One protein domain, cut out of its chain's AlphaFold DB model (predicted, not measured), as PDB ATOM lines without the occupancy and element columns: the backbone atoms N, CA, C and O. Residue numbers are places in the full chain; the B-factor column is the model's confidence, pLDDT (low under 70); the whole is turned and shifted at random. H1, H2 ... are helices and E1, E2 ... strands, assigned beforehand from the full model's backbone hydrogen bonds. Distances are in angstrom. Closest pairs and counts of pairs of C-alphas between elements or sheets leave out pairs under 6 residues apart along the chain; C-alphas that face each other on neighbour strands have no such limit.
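Overview. This is residues 204 to 322 of the 324 residues of an uncharacterized protein of Chloroflexi bacterium (UniProt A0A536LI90). A twisted sheet of five strands curls round one helix, H3, with H1 packed on H3 over the same face, making two layers. Tiny H2 and a long loop, residues 272 to 292, lie toward one end of the sheet. The 119 printed residues hold three named helices and five named strands, in the order H1 E1 E2 E3 H2 E4 E5 H3; the antiparallel sheet runs E1 E2 E3 E5 E4. The class is mixed, with under half of the residues in named elements; the whole is compact, radius of gyration of the C-alphas 13.1 A, spanning 39 by 29 by 28 A.

Arrangement. E1 (226 to 232), E2 (244 to 250) and E3 (253 to 261) form a meander, each strand the antiparallel neighbour of the one before; N 228 and O 247 are 2.9 A apart, N 248 and O 255 2.8 A. E5 (300 to 307) pairs with E3 through N 258 and O 303, 2.8 A, and with edge strand E4 (293 to 297) through N 295 and O 302, 2.8 A. H3 (311 to 320) touches H1 (213 to 221) at a steep tilt of 51 degrees, opposite ways; the closest C-alphas, Ala 219 and Ala 318, are 5.2 A apart. H2 (268 to 271) only grazes the sheet with residue 268. E3, H2 and E4 form a split strand-helix-strand unit, E5 between its strands, with a right-handed crossover. Every O i to N i+4 pair is within hydrogen-bond range in H1 and H3; H2 is too short for one.

Along the chain. E3 is 24.7 A long, E2 19.9 A, E1 19.1 A, E5 18.9 A, H3 14.1 A, E4 13.8 A, H1 12.0 A and H2 5.6 A. C-alpha 213 is at (-11.845, 23.696, -39.483), C-alpha 320 at (-5.128, 13.982, -46.213).

Size, cuts and confidence. The printed part has no cut; E1 to E2 and H2 to E4 are long links. pLDDT is under 70 at residues 252 and 275 to 279.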
ATOM      1  N   GLU A 204     -18.960  25.896 -32.280       71.81
ATOM      2  CA  GLU A 204     -18.648  24.543 -31.801       71.81
ATOM      3  C   GLU A 204     -18.506  23.513 -32.930       71.81
ATOM      4  O   GLU A 204     -17.765  22.546 -32.792       71.81
ATOM      5  N   VAL A 205     -19.175  23.732 -34.065       78.31
ATOM      6  CA  VAL A 205     -19.152  22.818 -35.218       78.31
ATOM      7  C   VAL A 205     -17.799  22.848 -35.946       78.31
ATOM      8  O   VAL A 205     -17.441  21.910 -36.656       78.31
ATOM      9  N   PHE A 206     -17.018  23.910 -35.745       83.00
ATOM     10  CA  PHE A 206     -15.702  24.084 -36.359       83.00
ATOM     11  C   PHE A 206     -14.550  23.541 -35.504       83.00
ATOM     12  O   PHE A 206     -13.408  23.481 -35.973       83.00
ATOM     13  N   ALA A 207     -14.829  23.171 -34.254       83.56
ATOM     14  CA  ALA A 207     -13.832  22.740 -33.288       83.56
ATOM     15  C   ALA A 207     -13.651  21.216 -33.299       83.56
ATOM     16  O   ALA A 207     -14.613  20.457 -33.385       83.56
ATOM     17  N   GLY A 208     -12.404  20.771 -33.165       86.62
ATOM     18  CA  GLY A 208     -12.047  19.359 -33.076       86.62
ATOM     19  C   GLY A 208     -10.564  19.168 -32.799       86.62
ATOM     20  O   GLY A 208      -9.773  20.103 -32.938       86.62
ATOM     21  N   SER A 209     -10.197  17.955 -32.392       81.50
ATOM     22  CA  SER A 209      -8.812  17.544 -32.180       81.50
ATOM     23  C   SER A 209      -8.585  16.146 -32.769       81.50
ATOM     24  O   SER A 209      -9.422  15.264 -32.560       81.50
ATOM     25  N   PRO A 210      -7.484  15.901 -33.504       80.69
ATOM     26  CA  PRO A 210      -6.376  16.813 -33.795       80.69
ATOM     27  C   PRO A 210      -6.704  17.916 -34.806       80.69
ATOM     28  O   PRO A 210      -6.051  18.948 -34.771       80.69
ATOM     29  N   TYR A 211      -7.698  17.737 -35.677       84.88
ATOM     30  CA  TYR A 211      -7.994  18.700 -36.736       84.88
ATOM     31  C   TYR A 211      -9.179  19.601 -36.395       84.88
ATOM     32  O   TYR A 211     -10.249  19.130 -36.009       84.88
ATOM     33  N   SER A 212      -9.003  20.899 -36.632       90.06
ATOM     34  CA  SER A 212     -10.067  21.906 -36.602       90.06
ATOM     35  C   SER A 212     -10.430  22.361 -38.017       90.06
ATOM     36  O   SER A 212      -9.679  22.117 -38.966       90.06
ATOM     37  N   PHE A 213     -11.534  23.096 -38.182       90.75
ATOM     38  CA  PHE A 213     -11.845  23.696 -39.483       90.75
ATOM     39  C   PHE A 213     -10.746  24.660 -39.944       90.75
ATOM     40  O   PHE A 213     -10.437  24.706 -41.130       90.75
ATOM     41  N   ALA A 214     -10.101  25.373 -39.016       86.88
ATOM     42  CA  ALA A 214      -8.973  26.241 -39.336       86.88
ATOM     43  C   ALA A 214      -7.782  25.443 -39.899       86.88
ATOM     44  O   ALA A 214      -7.196  25.850 -40.901       86.88
ATOM     45  N   SER A 215      -7.469  24.277 -39.319       86.94
ATOM     46  CA  SER A 215      -6.414  23.380 -39.817       86.94
ATOM     47  C   SER A 215      -6.722  22.908 -41.249       86.94
ATOM     48  O   SER A 215      -5.858  22.951 -42.127       86.94
ATOM     49  N   LEU A 216      -7.982  22.546 -41.522       88.44
ATOM     50  CA  LEU A 216      -8.447  22.145 -42.857       88.44
ATOM     51  C   LEU A 216      -8.401  23.299 -43.863       88.44
ATOM     52  O   LEU A 216      -7.915  23.136 -44.982       88.44
ATOM     53  N   GLN A 217      -8.879  24.477 -43.460       90.31
ATOM     54  CA  GLN A 217      -8.870  25.678 -44.284       90.31
ATOM     55  C   GLN A 217      -7.439  26.056 -44.675       90.31
ATOM     56  O   GLN A 217      -7.183  26.298 -45.853       90.31
ATOM     57  N   ASN A 218      -6.501  26.023 -43.727       86.94
ATOM     58  CA  ASN A 218      -5.083  26.268 -43.987       86.94
ATOM     59  C   ASN A 218      -4.499  25.242 -44.966       86.94
ATOM     60  O   ASN A 218      -3.775  25.615 -45.890       86.94
ATOM     61  N   ALA A 219      -4.836  23.958 -44.806       82.56
ATOM     62  CA  ALA A 219      -4.371  22.906 -45.703       82.56
ATOM     63  C   ALA A 219      -4.876  23.113 -47.142       82.56
ATOM     64  O   ALA A 219      -4.086  23.069 -48.088       82.56
ATOM     65  N   TRP A 220      -6.170  23.402 -47.320       89.69
ATOM     66  CA  TRP A 220      -6.762  23.675 -48.633       89.69
ATOM     67  C   TRP A 220      -6.207  24.956 -49.265       89.69
ATOM     68  O   TRP A 220      -5.785  24.935 -50.425       89.69
ATOM     69  N   GLN A 221      -6.118  26.051 -48.508       89.88
ATOM     70  CA  GLN A 221      -5.546  27.311 -48.992       89.88
ATOM     71  C   GLN A 221      -4.066  27.166 -49.368       89.88
ATOM     72  O   GLN A 221      -3.634  27.723 -50.376       89.88
ATOM     73  N   GLY A 222      -3.305  26.340 -48.643       84.81
ATOM     74  CA  GLY A 222      -1.922  25.993 -48.984       84.81
ATOM     75  C   GLY A 222      -1.767  25.262 -50.326       84.81
ATOM     76  O   GLY A 222      -0.673  25.229 -50.890       84.81
ATOM     77  N   LYS A 223      -2.858  24.709 -50.871       85.38
ATOM     78  CA  LYS A 223      -2.926  24.122 -52.218       85.38
ATOM     79  C   LYS A 223      -3.549  25.045 -53.266       85.38
ATOM     80  O   LYS A 223      -3.781  24.606 -54.385       85.38
ATOM     81  N   GLY A 224      -3.795  26.311 -52.928       84.88
ATOM     82  CA  GLY A 224      -4.391  27.287 -53.841       84.88
ATOM     83  C   GLY A 224      -5.912  27.182 -53.964       84.88
ATOM     84  O   GLY A 224      -6.485  27.792 -54.866       84.88
ATOM     85  N   LEU A 225      -6.581  26.436 -53.077       87.12
ATOM     86  CA  LEU A 225      -8.042  26.396 -53.015       87.12
ATOM     87  C   LEU A 225      -8.562  27.611 -52.244       87.12
ATOM     88  O   LEU A 225      -8.149  27.881 -51.116       87.12
ATOM     89  N   THR A 226      -9.524  28.317 -52.824       88.69
ATOM     90  CA  THR A 226     -10.323  29.296 -52.083       88.69
ATOM     91  C   THR A 226     -11.397  28.547 -51.308       88.69
ATOM     92  O   THR A 226     -12.139  27.766 -51.899       88.69
ATOM     93  N   VAL A 227     -11.479  28.777 -49.998       88.31
ATOM     94  CA  VAL A 227     -12.398  28.083 -49.085       88.31
ATOM     95  C   VAL A 227     -13.488  29.052 -48.638       88.31
ATOM     96  O   VAL A 227     -13.178  30.124 -48.123       88.31
ATOM     97  N   ALA A 228     -14.752  28.667 -48.798       83.88
ATOM     98  CA  ALA A 228     -15.902  29.401 -48.284       83.88
ATOM     99  C   ALA A 228     -16.763  28.475 -47.413       83.88
ATOM    100  O   ALA A 228     -17.384  27.539 -47.922       83.88
ATOM    101  N   ALA A 229     -16.796  28.732 -46.103       82.25
ATOM    102  CA  ALA A 229     -17.702  28.045 -45.186       82.25
ATOM    103  C   ALA A 229     -19.148  28.510 -45.420       82.25
ATOM    104  O   ALA A 229     -19.412  29.701 -45.589       82.25
ATOM    105  N   GLY A 230     -20.071  27.557 -45.456       76.88
ATOM    106  CA  GLY A 230     -21.499  27.765 -45.646       76.88
ATOM    107  C   GLY A 230     -22.301  27.511 -44.373       76.88
ATOM    108  O   GLY A 230     -21.777  27.537 -43.261       76.88
ATOM    109  N   ALA A 231     -23.601  27.280 -44.551       81.31
ATOM    110  CA  ALA A 231     -24.529  26.962 -43.470       81.31
ATOM    111  C   ALA A 231     -24.386  25.509 -42.992       81.31
ATOM    112  O   ALA A 231     -23.662  24.706 -43.582       81.31
ATOM    113  N   VAL A 232     -25.127  25.154 -41.940       83.94
ATOM    114  CA  VAL A 232     -25.306  23.751 -41.536       83.94
ATOM    115  C   VAL A 232     -25.879  22.955 -42.717       83.94
ATOM    116  O   VAL A 232     -26.849  23.373 -43.350       83.94
ATOM    117  N   SER A 233     -25.257  21.820 -43.023       84.94
ATOM    118  CA  SER A 233     -25.594  20.987 -44.173       84.94
ATOM    119  C   SER A 233     -26.881  20.206 -43.916       84.94
ATOM    120  O   SER A 233     -27.039  19.558 -42.882       84.94
ATOM    121  N   GLY A 234     -27.809  20.248 -44.873       85.19
ATOM    122  CA  GLY A 234     -29.049  19.474 -44.823       85.19
ATOM    123  C   GLY A 234     -28.866  18.013 -45.256       85.19
ATOM    124  O   GLY A 234     -27.911  17.664 -45.944       85.19
ATOM    125  N   GLY A 235     -29.819  17.150 -44.888       83.50
ATOM    126  CA  GLY A 235     -29.866  15.750 -45.340       83.50
ATOM    127  C   GLY A 235     -29.043  14.759 -44.509       83.50
ATOM    128  O   GLY A 235     -29.021  13.576 -44.839       83.50
ATOM    129  N   PHE A 236     -28.408  15.220 -43.430       90.56
ATOM    130  CA  PHE A 236     -27.745  14.381 -42.434       90.56
ATOM    131  C   PHE A 236     -28.729  14.043 -41.311       90.56
ATOM    132  O   PHE A 236     -29.068  14.913 -40.513       90.56
ATOM    133  N   ASN A 237     -29.175  12.788 -41.228       89.88
ATOM    134  CA  ASN A 237     -30.057  12.325 -40.148       89.88
ATOM    135  C   ASN A 237     -29.366  11.254 -39.305       89.88
ATOM    136  O   ASN A 237     -28.703  10.372 -39.852       89.88
ATOM    137  N   GLY A 238     -29.546  11.323 -37.984       88.38
ATOM    138  CA  GLY A 238     -29.030  10.332 -37.031       88.38
ATOM    139  C   GLY A 238     -27.555  10.496 -36.637       88.38
ATOM    140  O   GLY A 238     -27.036   9.652 -35.912       88.38
ATOM    141  N   PHE A 239     -26.877  11.553 -37.094       91.12
ATOM    142  CA  PHE A 239     -25.491  11.856 -36.718       91.12
ATOM    143  C   PHE A 239     -25.427  12.635 -35.405       91.12
ATOM    144  O   PHE A 239     -26.253  13.514 -35.157       91.12
ATOM    145  N   LYS A 240     -24.417  12.348 -34.580       88.00
ATOM    146  CA  LYS A 240     -24.156  13.067 -33.326       88.00
ATOM    147  C   LYS A 240     -23.550  14.446 -33.558       88.00
ATOM    148  O   LYS A 240     -23.683  15.316 -32.698       88.00
ATOM    149  N   LYS A 241     -22.875  14.649 -34.692       87.75
ATOM    150  CA  LYS A 241     -22.300  15.940 -35.081       87.75
ATOM    151  C   LYS A 241     -23.043  16.537 -36.275       87.75
ATOM    152  O   LYS A 241     -23.287  15.822 -37.250       87.75
ATOM    153  N   PRO A 242     -23.378  17.838 -36.233       89.38
ATOM    154  CA  PRO A 242     -23.911  18.520 -37.400       89.38
ATOM    155  C   PRO A 242     -22.821  18.637 -38.471       89.38
ATOM    156  O   PRO A 242     -21.664  18.936 -38.174       89.38
ATOM    157  N   ALA A 243     -23.206  18.417 -39.724       90.12
ATOM    158  CA  ALA A 243     -22.363  18.729 -40.867       90.12
ATOM    159  C   ALA A 243     -22.530  20.205 -41.249       90.12
ATOM    160  O   ALA A 243     -23.600  20.779 -41.051       90.12
ATOM    161  N   PHE A 244     -21.517  20.814 -41.855       89.38
ATOM    162  CA  PHE A 244     -21.615  22.153 -42.439       89.38
ATOM    163  C   PHE A 244     -21.075  22.165 -43.863       89.38
ATOM    164  O   PHE A 244     -20.189  21.389 -44.221       89.38
ATOM    165  N   ASP A 245     -21.648  23.031 -44.688       89.06
ATOM    166  CA  ASP A 245     -21.273  23.152 -46.086       89.06
ATOM    167  C   ASP A 245     -19.930  23.872 -46.226       89.06
ATOM    168  O   ASP A 245     -19.655  24.855 -45.539       89.06
ATOM    169  N   VAL A 246     -19.100  23.414 -47.160       90.31
ATOM    170  CA  VAL A 246     -17.866  24.096 -47.557       90.31
ATOM    171  C   VAL A 246     -17.792  24.108 -49.074       90.31
ATOM    172  O   VAL A 246     -17.867  23.063 -49.716       90.31
ATOM    173  N   ASN A 247     -17.628  25.293 -49.654       89.62
ATOM    174  CA  ASN A 247     -17.397  25.457 -51.080       89.62
ATOM    175  C   ASN A 247     -15.918  25.740 -51.322       89.62
ATOM    176  O   ASN A 247     -15.346  26.662 -50.741       89.62
ATOM    177  N   LEU A 248     -15.316  24.939 -52.193       85.12
ATOM    178  CA  LEU A 248     -13.946  25.095 -52.645       85.12
ATOM    179  C   LEU A 248     -13.939  25.571 -54.094       85.12
ATOM    180  O   LEU A 248     -14.636  25.001 -54.935       85.12
ATOM    181  N   ALA A 249     -13.128  26.581 -54.388       86.06
ATOM    182  CA  ALA A 249     -12.877  27.042 -55.749       86.06
ATOM    183  C   ALA A 249     -11.384  26.954 -56.077       86.06
ATOM    184  O   ALA A 249     -10.533  27.349 -55.278       86.06
ATOM    185  N   HIS A 250     -11.078  26.446 -57.264       82.81
ATOM    186  CA  HIS A 250      -9.740  26.313 -57.824       82.81
ATOM    187  C   HIS A 250      -9.746  26.841 -59.263       82.81
ATOM    188  O   HIS A 250     -10.789  26.887 -59.916       82.81
ATOM    189  N   THR A 251      -8.587  27.225 -59.798       74.56
ATOM    190  CA  THR A 251      -8.481  27.738 -61.178       74.56
ATOM    191  C   THR A 251      -8.989  26.741 -62.227       74.56
ATOM    192  O   THR A 251      -9.420  27.160 -63.299       74.56
ATOM    193  N   GLY A 252      -8.970  25.440 -61.911       68.50
ATOM    194  CA  GLY A 252      -9.422  24.347 -62.773       68.50
ATOM    195  C   GLY A 252     -10.790  23.744 -62.434       68.50
ATOM    196  O   GLY A 252     -11.207  22.827 -63.140       68.50
ATOM    197  N   GLY A 253     -11.506  24.220 -61.406       78.69
ATOM    198  CA  GLY A 253     -12.813  23.668 -61.030       78.69
ATOM    199  C   GLY A 253     -13.255  23.995 -59.604       78.69
ATOM    200  O   GLY A 253     -12.549  24.677 -58.866       78.69
ATOM    201  N   ASN A 254     -14.423  23.487 -59.205       86.75
ATOM    202  CA  ASN A 254     -15.021  23.751 -57.893       86.75
ATOM    203  C   ASN A 254     -15.423  22.443 -57.196       86.75
ATOM    204  O   ASN A 254     -15.713  21.451 -57.858       86.75
ATOM    205  N   ALA A 255     -15.506  22.443 -55.868       85.44
ATOM    206  CA  ALA A 255     -16.052  21.325 -55.102       85.44
ATOM    207  C   ALA A 255     -17.007  21.819 -54.011       85.44
ATOM    208  O   ALA A 255     -16.690  22.749 -53.272       85.44
ATOM    209  N   ALA A 256     -18.169  21.180 -53.905       91.00
ATOM    210  CA  ALA A 256     -19.141  21.396 -52.845       91.00
ATOM    211  C   ALA A 256     -19.061  20.232 -51.854       91.00
ATOM    212  O   ALA A 256     -19.328  19.077 -52.198       91.00
ATOM    213  N   LEU A 257     -18.698  20.542 -50.616       92.06
ATOM    214  CA  LEU A 257     -18.443  19.582 -49.551       92.06
ATOM    215  C   LEU A 257     -19.438  19.772 -48.404       92.06
ATOM    216  O   LEU A 257     -19.973  20.864 -48.212       92.06
ATOM    217  N   SER A 258     -19.630  18.709 -47.632       94.31
ATOM    218  CA  SER A 258     -20.228  18.732 -46.301       94.31
ATOM    219  C   SER A 258     -19.216  18.142 -45.322       94.31
ATOM    220  O   SER A 258     -18.770  17.009 -45.501       94.31
ATOM    221  N   VAL A 259     -18.821  18.907 -44.309       94.31
ATOM    222  CA  VAL A 259     -17.742  18.546 -43.380       94.31
ATOM    223  C   VAL A 259     -18.322  18.273 -41.997       94.31
ATOM    224  O   VAL A 259     -19.151  19.038 -41.510       94.31
ATOM    225  N   LEU A 260     -17.879  17.183 -41.369       94.56
ATOM    226  CA  LEU A 260     -18.171  16.832 -39.983       94.56
ATOM    227  C   LEU A 260     -16.856  16.806 -39.213       94.56
ATOM    228  O   LEU A 260     -15.939  16.068 -39.583       94.56
ATOM    229  N   ILE A 261     -16.779  17.586 -38.137       92.62
ATOM    230  CA  ILE A 261     -15.615  17.649 -37.255       92.62
ATOM    231  C   ILE A 261     -16.030  17.122 -35.883       92.62
ATOM    232  O   ILE A 261     -16.985  17.603 -35.272       92.62
ATOM    233  N   TYR A 262     -15.327  16.094 -35.425       92.00
ATOM    234  CA  TYR A 262     -15.547  15.457 -34.134       92.00
ATOM    235  C   TYR A 262     -14.537  15.972 -33.105       92.00
ATOM    236  O   TYR A 262     -13.462  16.463 -33.465       92.00
ATOM    237  N   GLY A 263     -14.877  15.872 -31.817       86.44
ATOM    238  CA  GLY A 263     -14.031  16.394 -30.739       86.44
ATOM    239  C   GLY A 263     -12.715  15.629 -30.589       86.44
ATOM    240  O   GLY A 263     -11.706  16.209 -30.195       86.44
ATOM    241  N   SER A 264     -12.725  14.349 -30.957       85.94
ATOM    242  CA  SER A 264     -11.615  13.412 -30.814       85.94
ATOM    243  C   SER A 264     -11.556  12.403 -31.976       85.94
ATOM    244  O   SER A 264     -12.550  12.224 -32.686       85.94
ATOM    245  N   PRO A 265     -10.419  11.704 -32.178       81.88
ATOM    246  CA  PRO A 265     -10.258  10.700 -33.240       81.88
ATOM    247  C   PRO A 265     -11.170   9.471 -33.131       81.88
ATOM    248  O   PRO A 265     -11.368   8.770 -34.124       81.88
ATOM    249  N   ASP A 266     -11.703   9.178 -31.944       83.75
ATOM    250  CA  ASP A 266     -12.520   7.983 -31.706       83.75
ATOM    251  C   ASP A 266     -14.018   8.223 -31.918       83.75
ATOM    252  O   ASP A 266     -14.730   7.313 -32.338       83.75
ATOM    253  N   GLU A 267     -14.491   9.452 -31.708       89.12
ATOM    254  CA  GLU A 267     -15.895   9.842 -31.879       89.12
ATOM    255  C   GLU A 267     -16.491   9.531 -33.271       89.12
ATOM    256  O   GLU A 267     -17.636   9.072 -33.320       89.12
ATOM    257  N   PRO A 268     -15.777   9.691 -34.409       89.06
ATOM    258  CA  PRO A 268     -16.310   9.316 -35.717       89.06
ATOM    259  C   PRO A 268     -16.798   7.863 -35.784       89.06
ATOM    260  O   PRO A 268     -17.768   7.576 -36.481       89.06
ATOM    261  N   LYS A 269     -16.183   6.945 -35.022       87.44
ATOM    262  CA  LYS A 269     -16.547   5.518 -34.985       87.44
ATOM    263  C   LYS A 269     -17.928   5.280 -34.369       87.44
ATOM    264  O   LYS A 269     -18.470   4.184 -34.485       87.44
ATOM    265  N   GLU A 270     -18.517   6.264 -33.697       90.12
ATOM    266  CA  GLU A 270     -19.875   6.164 -33.156       90.12
ATOM    267  C   GLU A 270     -20.941   6.341 -34.240       90.12
ATOM    268  O   GLU A 270     -22.015   5.736 -34.152       90.12
ATOM    269  N   ASP A 271     -20.631   7.143 -35.262       91.56
ATOM    270  CA  ASP A 271     -21.532   7.491 -36.359       91.56
ATOM    271  C   ASP A 271     -21.221   6.765 -37.670       91.56
ATOM    272  O   ASP A 271     -22.110   6.550 -38.498       91.56
ATOM    273  N   TRP A 272     -19.970   6.357 -37.841       91.25
ATOM    274  CA  TRP A 272     -19.459   5.815 -39.086       91.25
ATOM    275  C   TRP A 272     -18.862   4.435 -38.876       91.25
ATOM    276  O   TRP A 272     -18.148   4.173 -37.905       91.25
ATOM    277  N   ASP A 273     -19.119   3.566 -39.841       85.44
ATOM    278  CA  ASP A 273     -18.270   2.424 -40.097       85.44
ATOM    279  C   ASP A 273     -17.060   2.944 -40.870       85.44
ATOM    280  O   ASP A 273     -17.163   3.414 -42.008       85.44
ATOM    281  N   LEU A 274     -15.904   2.890 -40.209       81.19
ATOM    282  CA  LEU A 274     -14.613   3.349 -40.720       81.19
ATOM    283  C   LEU A 274     -13.687   2.150 -40.939       81.19
ATOM    284  O   LEU A 274     -12.650   2.045 -40.282       81.19
ATOM    285  N   PRO A 275     -14.068   1.195 -41.809       63.59
ATOM    286  CA  PRO A 275     -13.206   0.073 -42.129       63.59
ATOM    287  C   PRO A 275     -11.912   0.620 -42.721       63.59
ATOM    288  O   PRO A 275     -11.947   1.319 -43.739       63.59
ATOM    289  N   SER A 276     -10.781   0.286 -42.095       52.28
ATOM    290  CA  SER A 276      -9.456   0.640 -42.594       52.28
ATOM    291  C   SER A 276      -9.410   0.283 -44.068       52.28
ATOM    292  O   SER A 276      -9.570  -0.876 -44.445       52.28
ATOM    293  N   GLY A 277      -9.332   1.298 -44.918       51.31
ATOM    294  CA  GLY A 277      -9.164   1.115 -46.339       51.31
ATOM    295  C   GLY A 277     -10.322   0.920 -47.270       51.31
ATOM    296  O   GLY A 277     -10.059   0.756 -48.462       51.31
ATOM    297  N   SER A 278     -11.544   0.929 -46.769       56.75
ATOM    298  CA  SER A 278     -12.713   1.087 -47.628       56.75
ATOM    299  C   SER A 278     -13.280   2.492 -47.451       56.75
ATOM    300  O   SER A 278     -12.827   3.259 -46.599       56.75
ATOM    301  N   ARG A 279     -14.236   2.871 -48.302       68.25
ATOM    302  CA  ARG A 279     -14.912   4.162 -48.145       68.25
ATOM    303  C   ARG A 279     -15.671   4.166 -46.809       68.25
ATOM    304  O   ARG A 279     -16.333   3.165 -46.527       68.25
ATOM    305  N   PRO A 280     -15.598   5.255 -46.025       83.00
ATOM    306  CA  PRO A 280     -16.446   5.436 -44.854       83.00
ATOM    307  C   PRO A 280     -17.911   5.209 -45.215       83.00
ATOM    308  O   PRO A 280     -18.368   5.685 -46.257       83.00
ATOM    309  N   ALA A 281     -18.640   4.509 -44.354       84.88
ATOM    310  CA  ALA A 281     -20.069   4.291 -44.514       84.88
ATOM    311  C   ALA A 281     -20.813   4.753 -43.254       84.88
ATOM    312  O   ALA A 281     -20.294   4.608 -42.147       84.88
ATOM    313  N   PRO A 282     -22.009   5.340 -43.392       92.12
ATOM    314  CA  PRO A 282     -22.828   5.661 -42.236       92.12
ATOM    315  C   PRO A 282     -23.318   4.370 -41.567       92.12
ATOM    316  O   PRO A 282     -23.739   3.441 -42.257       92.12
ATOM    317  N   LYS A 283     -23.293   4.324 -40.231       91.50
ATOM    318  CA  LYS A 283     -23.873   3.205 -39.472       91.50
ATOM    319  C   LYS A 283     -25.384   3.109 -39.672       91.50
ATOM    320  O   LYS A 283     -26.040   4.090 -40.026       91.50
ATOM    321  N   GLU A 284     -25.948   1.941 -39.366       89.38
ATOM    322  CA  GLU A 284     -27.395   1.706 -39.433       89.38
ATOM    323  C   GLU A 284     -28.192   2.815 -38.715       89.38
ATOM    324  O   GLU A 284     -27.798   3.316 -37.655       89.38
ATOM    325  N   GLY A 285     -29.298   3.242 -39.334       87.12
ATOM    326  CA  GLY A 285     -30.148   4.328 -38.838       87.12
ATOM    327  C   GLY A 285     -29.693   5.744 -39.214       87.12
ATOM    328  O   GLY A 285     -30.362   6.704 -38.832       87.12
ATOM    329  N   ARG A 286     -28.599   5.897 -39.973       89.88
ATOM    330  CA  ARG A 286     -28.106   7.199 -40.450       89.88
ATOM    331  C   ARG A 286     -28.279   7.362 -41.952       89.88
ATOM    332  O   ARG A 286     -28.078   6.423 -42.715       89.88
ATOM    333  N   SER A 287     -28.620   8.573 -42.385       89.25
ATOM    334  CA  SER A 287     -28.806   8.894 -43.806       89.25
ATOM    335  C   SER A 287     -28.009  10.124 -44.213       89.25
ATOM    336  O   SER A 287     -27.978  11.104 -43.469       89.25
ATOM    337  N   LEU A 288     -27.434  10.083 -45.412       90.88
ATOM    338  CA  LEU A 288     -26.641  11.156 -46.006       90.88
ATOM    339  C   LEU A 288     -27.363  11.769 -47.215       90.88
ATOM    340  O   LEU A 288     -28.132  11.065 -47.877       90.88
ATOM    341  N   PRO A 289     -27.080  13.038 -47.566       87.44
ATOM    342  CA  PRO A 289     -27.485  13.586 -48.855       87.44
ATOM    343  C   PRO A 289     -26.770  12.867 -50.015       87.44
ATOM    344  O   PRO A 289     -25.791  12.139 -49.817       87.44
ATOM    345  N   GLY A 290     -27.245  13.087 -51.245       82.44
ATOM    346  CA  GLY A 290     -26.564  12.604 -52.451       82.44
ATOM    347  C   GLY A 290     -25.118  13.107 -52.514       82.44
ATOM    348  O   GLY A 290     -24.859  14.284 -52.257       82.44
ATOM    349  N   HIS A 291     -24.183  12.203 -52.810       88.44
ATOM    350  CA  HIS A 291     -22.747  12.473 -52.770       88.44
ATOM    351  C   HIS A 291     -21.974  11.596 -53.762       88.44
ATOM    352  O   HIS A 291     -22.429  10.522 -54.150       88.44
ATOM    353  N   GLU A 292     -20.787  12.055 -54.150       80.31
ATOM    354  CA  GLU A 292     -19.870  11.347 -55.047       80.31
ATOM    355  C   GLU A 292     -18.955  10.388 -54.279       80.31
ATOM    356  O   GLU A 292     -18.715   9.251 -54.692       80.31
ATOM    357  N   THR A 293     -18.410  10.853 -53.154       80.12
ATOM    358  CA  THR A 293     -17.447  10.104 -52.344       80.12
ATOM    359  C   THR A 293     -17.375  10.666 -50.926       80.12
ATOM    360  O   THR A 293     -17.814  11.785 -50.662       80.12
ATOM    361  N   ILE A 294     -16.798   9.886 -50.012       86.50
ATOM    362  CA  ILE A 294     -16.596  10.262 -48.613       86.50
ATOM    363  C   ILE A 294     -15.122  10.072 -48.262       86.50
ATOM    364  O   ILE A 294     -14.513   9.069 -48.645       86.50
ATOM    365  N   TRP A 295     -14.549  11.047 -47.568       85.50
ATOM    366  CA  TRP A 295     -13.177  11.045 -47.077       85.50
ATOM    367  C   TRP A 295     -13.167  11.049 -45.557       85.50
ATOM    368  O   TRP A 295     -14.075  11.582 -44.918       85.50
ATOM    369  N   TRP A 296     -12.111  10.489 -44.982       85.75
ATOM    370  CA  TRP A 296     -11.914  10.450 -43.542       85.75
ATOM    371  C   TRP A 296     -10.441  10.660 -43.200       85.75
ATOM    372  O   TRP A 296      -9.566  10.073 -43.839       85.75
ATOM    373  N   ASN A 297     -10.181  11.500 -42.199       83.19
ATOM    374  CA  ASN A 297      -8.864  11.703 -41.609       83.19
ATOM    375  C   ASN A 297      -9.024  12.000 -40.111       83.19
ATOM    376  O   ASN A 297      -9.518  13.063 -39.738       83.19
ATOM    377  N   SER A 298      -8.609  11.058 -39.259       86.56
ATOM    378  CA  SER A 298      -8.667  11.173 -37.797       86.56
ATOM    379  C   SER A 298     -10.064  11.554 -37.275       86.56
ATOM    380  O   SER A 298     -10.977  10.736 -37.334       86.56
ATOM    381  N   ASN A 299     -10.269  12.785 -36.806       90.94
ATOM    382  CA  ASN A 299     -11.533  13.280 -36.266       90.94
ATOM    383  C   ASN A 299     -12.432  13.977 -37.308       90.94
ATOM    384  O   ASN A 299     -13.416  14.602 -36.925       90.94
ATOM    385  N   VAL A 300     -12.109  13.925 -38.605       91.25
ATOM    386  CA  VAL A 300     -12.858  14.646 -39.651       91.25
ATOM    387  C   VAL A 300     -13.394  13.700 -40.717       91.25
ATOM    388  O   VAL A 300     -12.654  12.884 -41.269       91.25
ATOM    389  N   ILE A 301     -14.674  13.869 -41.057       92.31
ATOM    390  CA  ILE A 301     -15.327  13.241 -42.210       92.31
ATOM    391  C   ILE A 301     -15.711  14.326 -43.215       92.31
ATOM    392  O   ILE A 301     -16.299  15.342 -42.846       92.31
ATOM    393  N   VAL A 302     -15.416  14.100 -44.492       92.31
ATOM    394  CA  VAL A 302     -15.817  14.988 -45.589       92.31
ATOM    395  C   VAL A 302     -16.682  14.210 -46.566       92.31
ATOM    396  O   VAL A 302     -16.241  13.220 -47.141       92.31
ATOM    397  N   VAL A 303     -17.905  14.672 -46.785       92.19
ATOM    398  CA  VAL A 303     -18.815  14.152 -47.806       92.19
ATOM    399  C   VAL A 303     -18.760  15.084 -49.011       92.19
ATOM    400  O   VAL A 303     -19.139  16.251 -48.925       92.19
ATOM    401  N   VAL A 304     -18.273  14.585 -50.144       87.81
ATOM    402  CA  VAL A 304     -18.195  15.352 -51.394       87.81
ATOM    403  C   VAL A 304     -19.548  15.279 -52.085       87.81
ATOM    404  O   VAL A 304     -19.922  14.223 -52.590       87.81
ATOM    405  N   ARG A 305     -20.295  16.384 -52.112       88.81
ATOM    406  CA  ARG A 305     -21.634  16.416 -52.724       88.81
ATOM    407  C   ARG A 305     -21.565  16.483 -54.242       88.81
ATOM    408  O   ARG A 305     -22.309  15.785 -54.917       88.81
ATOM    409  N   ASN A 306     -20.690  17.339 -54.757       85.12
ATOM    410  CA  ASN A 306     -20.445  17.503 -56.183       85.12
ATOM    411  C   ASN A 306     -19.058  18.110 -56.382       85.12
ATOM    412  O   ASN A 306     -18.657  18.989 -55.613       85.12
ATOM    413  N   SER A 307     -18.348  17.692 -57.420       84.50
ATOM    414  CA  SER A 307     -17.062  18.273 -57.768       84.50
ATOM    415  C   SER A 307     -16.850  18.384 -59.276       84.50
ATOM    416  O   SER A 307     -17.393  17.630 -60.078       84.50
ATOM    417  N   SER A 308     -16.059  19.372 -59.687       77.56
ATOM    418  CA  SER A 308     -15.687  19.590 -61.079       77.56
ATOM    419  C   SER A 308     -14.194  19.854 -61.218       77.56
ATOM    420  O   SER A 308     -13.548  20.425 -60.334       77.56
ATOM    421  N   GLY A 309     -13.645  19.427 -62.356       74.94
ATOM    422  CA  GLY A 309     -12.241  19.634 -62.686       74.94
ATOM    423  C   GLY A 309     -11.282  18.945 -61.716       74.94
ATOM    424  O   GLY A 309     -11.506  17.812 -61.290       74.94
ATOM    425  N   ASP A 310     -10.188  19.625 -61.388       75.56
ATOM    426  CA  ASP A 310      -9.126  19.105 -60.521       75.56
ATOM    427  C   ASP A 310      -9.324  19.423 -59.029       75.56
ATOM    428  O   ASP A 310      -8.616  18.865 -58.186       75.56
ATOM    429  N   ALA A 311     -10.317  20.251 -58.686       76.62
ATOM    430  CA  ALA A 311     -10.563  20.714 -57.322       76.62
ATOM    431  C   ALA A 311     -10.743  19.562 -56.325       76.62
ATOM    432  O   ALA A 311     -10.221  19.630 -55.216       76.62
ATOM    433  N   ASN A 312     -11.416  18.479 -56.728       80.31
ATOM    434  CA  ASN A 312     -11.627  17.300 -55.887       80.31
ATOM    435  C   ASN A 312     -10.313  16.632 -55.465       80.31
ATOM    436  O   ASN A 312     -10.096  16.347 -54.290       80.31
ATOM    437  N   ASN A 313      -9.421  16.404 -56.432       79.19
ATOM    438  CA  ASN A 313      -8.157  15.712 -56.194       79.19
ATOM    439  C   ASN A 313      -7.213  16.585 -55.365       79.19
ATOM    440  O   ASN A 313      -6.595  16.095 -54.422       79.19
ATOM    441  N   THR A 314      -7.156  17.883 -55.674       81.75
ATOM    442  CA  THR A 314      -6.364  18.858 -54.916       81.75
ATOM    443  C   THR A 314      -6.885  19.004 -53.482       81.75
ATOM    444  O   THR A 314      -6.093  19.046 -52.540       81.75
ATOM    445  N   ALA A 315      -8.209  19.018 -53.290       84.50
ATOM    446  CA  ALA A 315      -8.837  19.108 -51.975       84.50
ATOM    447  C   ALA A 315      -8.621  17.849 -51.134       84.50
ATOM    448  O   ALA A 315      -8.284  17.967 -49.955       84.50
ATOM    449  N   LEU A 316      -8.761  16.661 -51.732       83.38
ATOM    450  CA  LEU A 316      -8.456  15.389 -51.078       83.38
ATOM    451  C   LEU A 316      -6.986  15.331 -50.655       83.38
ATOM    452  O   LEU A 316      -6.671  14.955 -49.530       83.38
ATOM    453  N   GLU A 317      -6.077  15.741 -51.538       78.19
ATOM    454  CA  GLU A 317      -4.647  15.809 -51.248       78.19
ATOM    455  C   GLU A 317      -4.339  16.709 -50.044       78.19
ATOM    456  O   GLU A 317      -3.576  16.308 -49.163       78.19
ATOM    457  N   ALA A 318      -4.902  17.920 -50.016       83.75
ATOM    458  CA  ALA A 318      -4.704  18.845 -48.904       83.75
ATOM    459  C   ALA A 318      -5.308  18.296 -47.611       83.75
ATOM    460  O   ALA A 318      -4.666  18.351 -46.570       83.75
ATOM    461  N   PHE A 319      -6.514  17.735 -47.695       85.44
ATOM    462  CA  PHE A 319      -7.232  17.154 -46.568       85.44
ATOM    463  C   PHE A 319      -6.452  16.015 -45.903       85.44
ATOM    464  O   PHE A 319      -6.326  15.965 -44.680       85.44
ATOM    465  N   LEU A 320      -5.910  15.105 -46.711       77.94
ATOM    466  CA  LEU A 320      -5.128  13.982 -46.213       77.94
ATOM    467  C   LEU A 320      -3.814  14.474 -45.585       77.94
ATOM    468  O   LEU A 320      -3.451  14.045 -44.495       77.94
ATOM    469  N   ASN A 321      -3.133  15.428 -46.216       74.12
ATOM    470  CA  ASN A 321      -1.857  15.953 -45.727       74.12
ATOM    471  C   ASN A 321      -1.998  17.119 -44.734       74.12
ATOM    472  O   ASN A 321      -1.030  17.853 -44.523       74.12
ATOM    473  N   ALA A 322      -3.187  17.334 -44.170       74.69
ATOM    474  CA  ALA A 322      -3.394  18.392 -43.199       74.69
ATOM    475  C   ALA A 322      -2.527  18.136 -41.957       74.69
ATOM    476  O   ALA A 322      -2.448  17.009 -41.454       74.69
TER     477      ALA A 322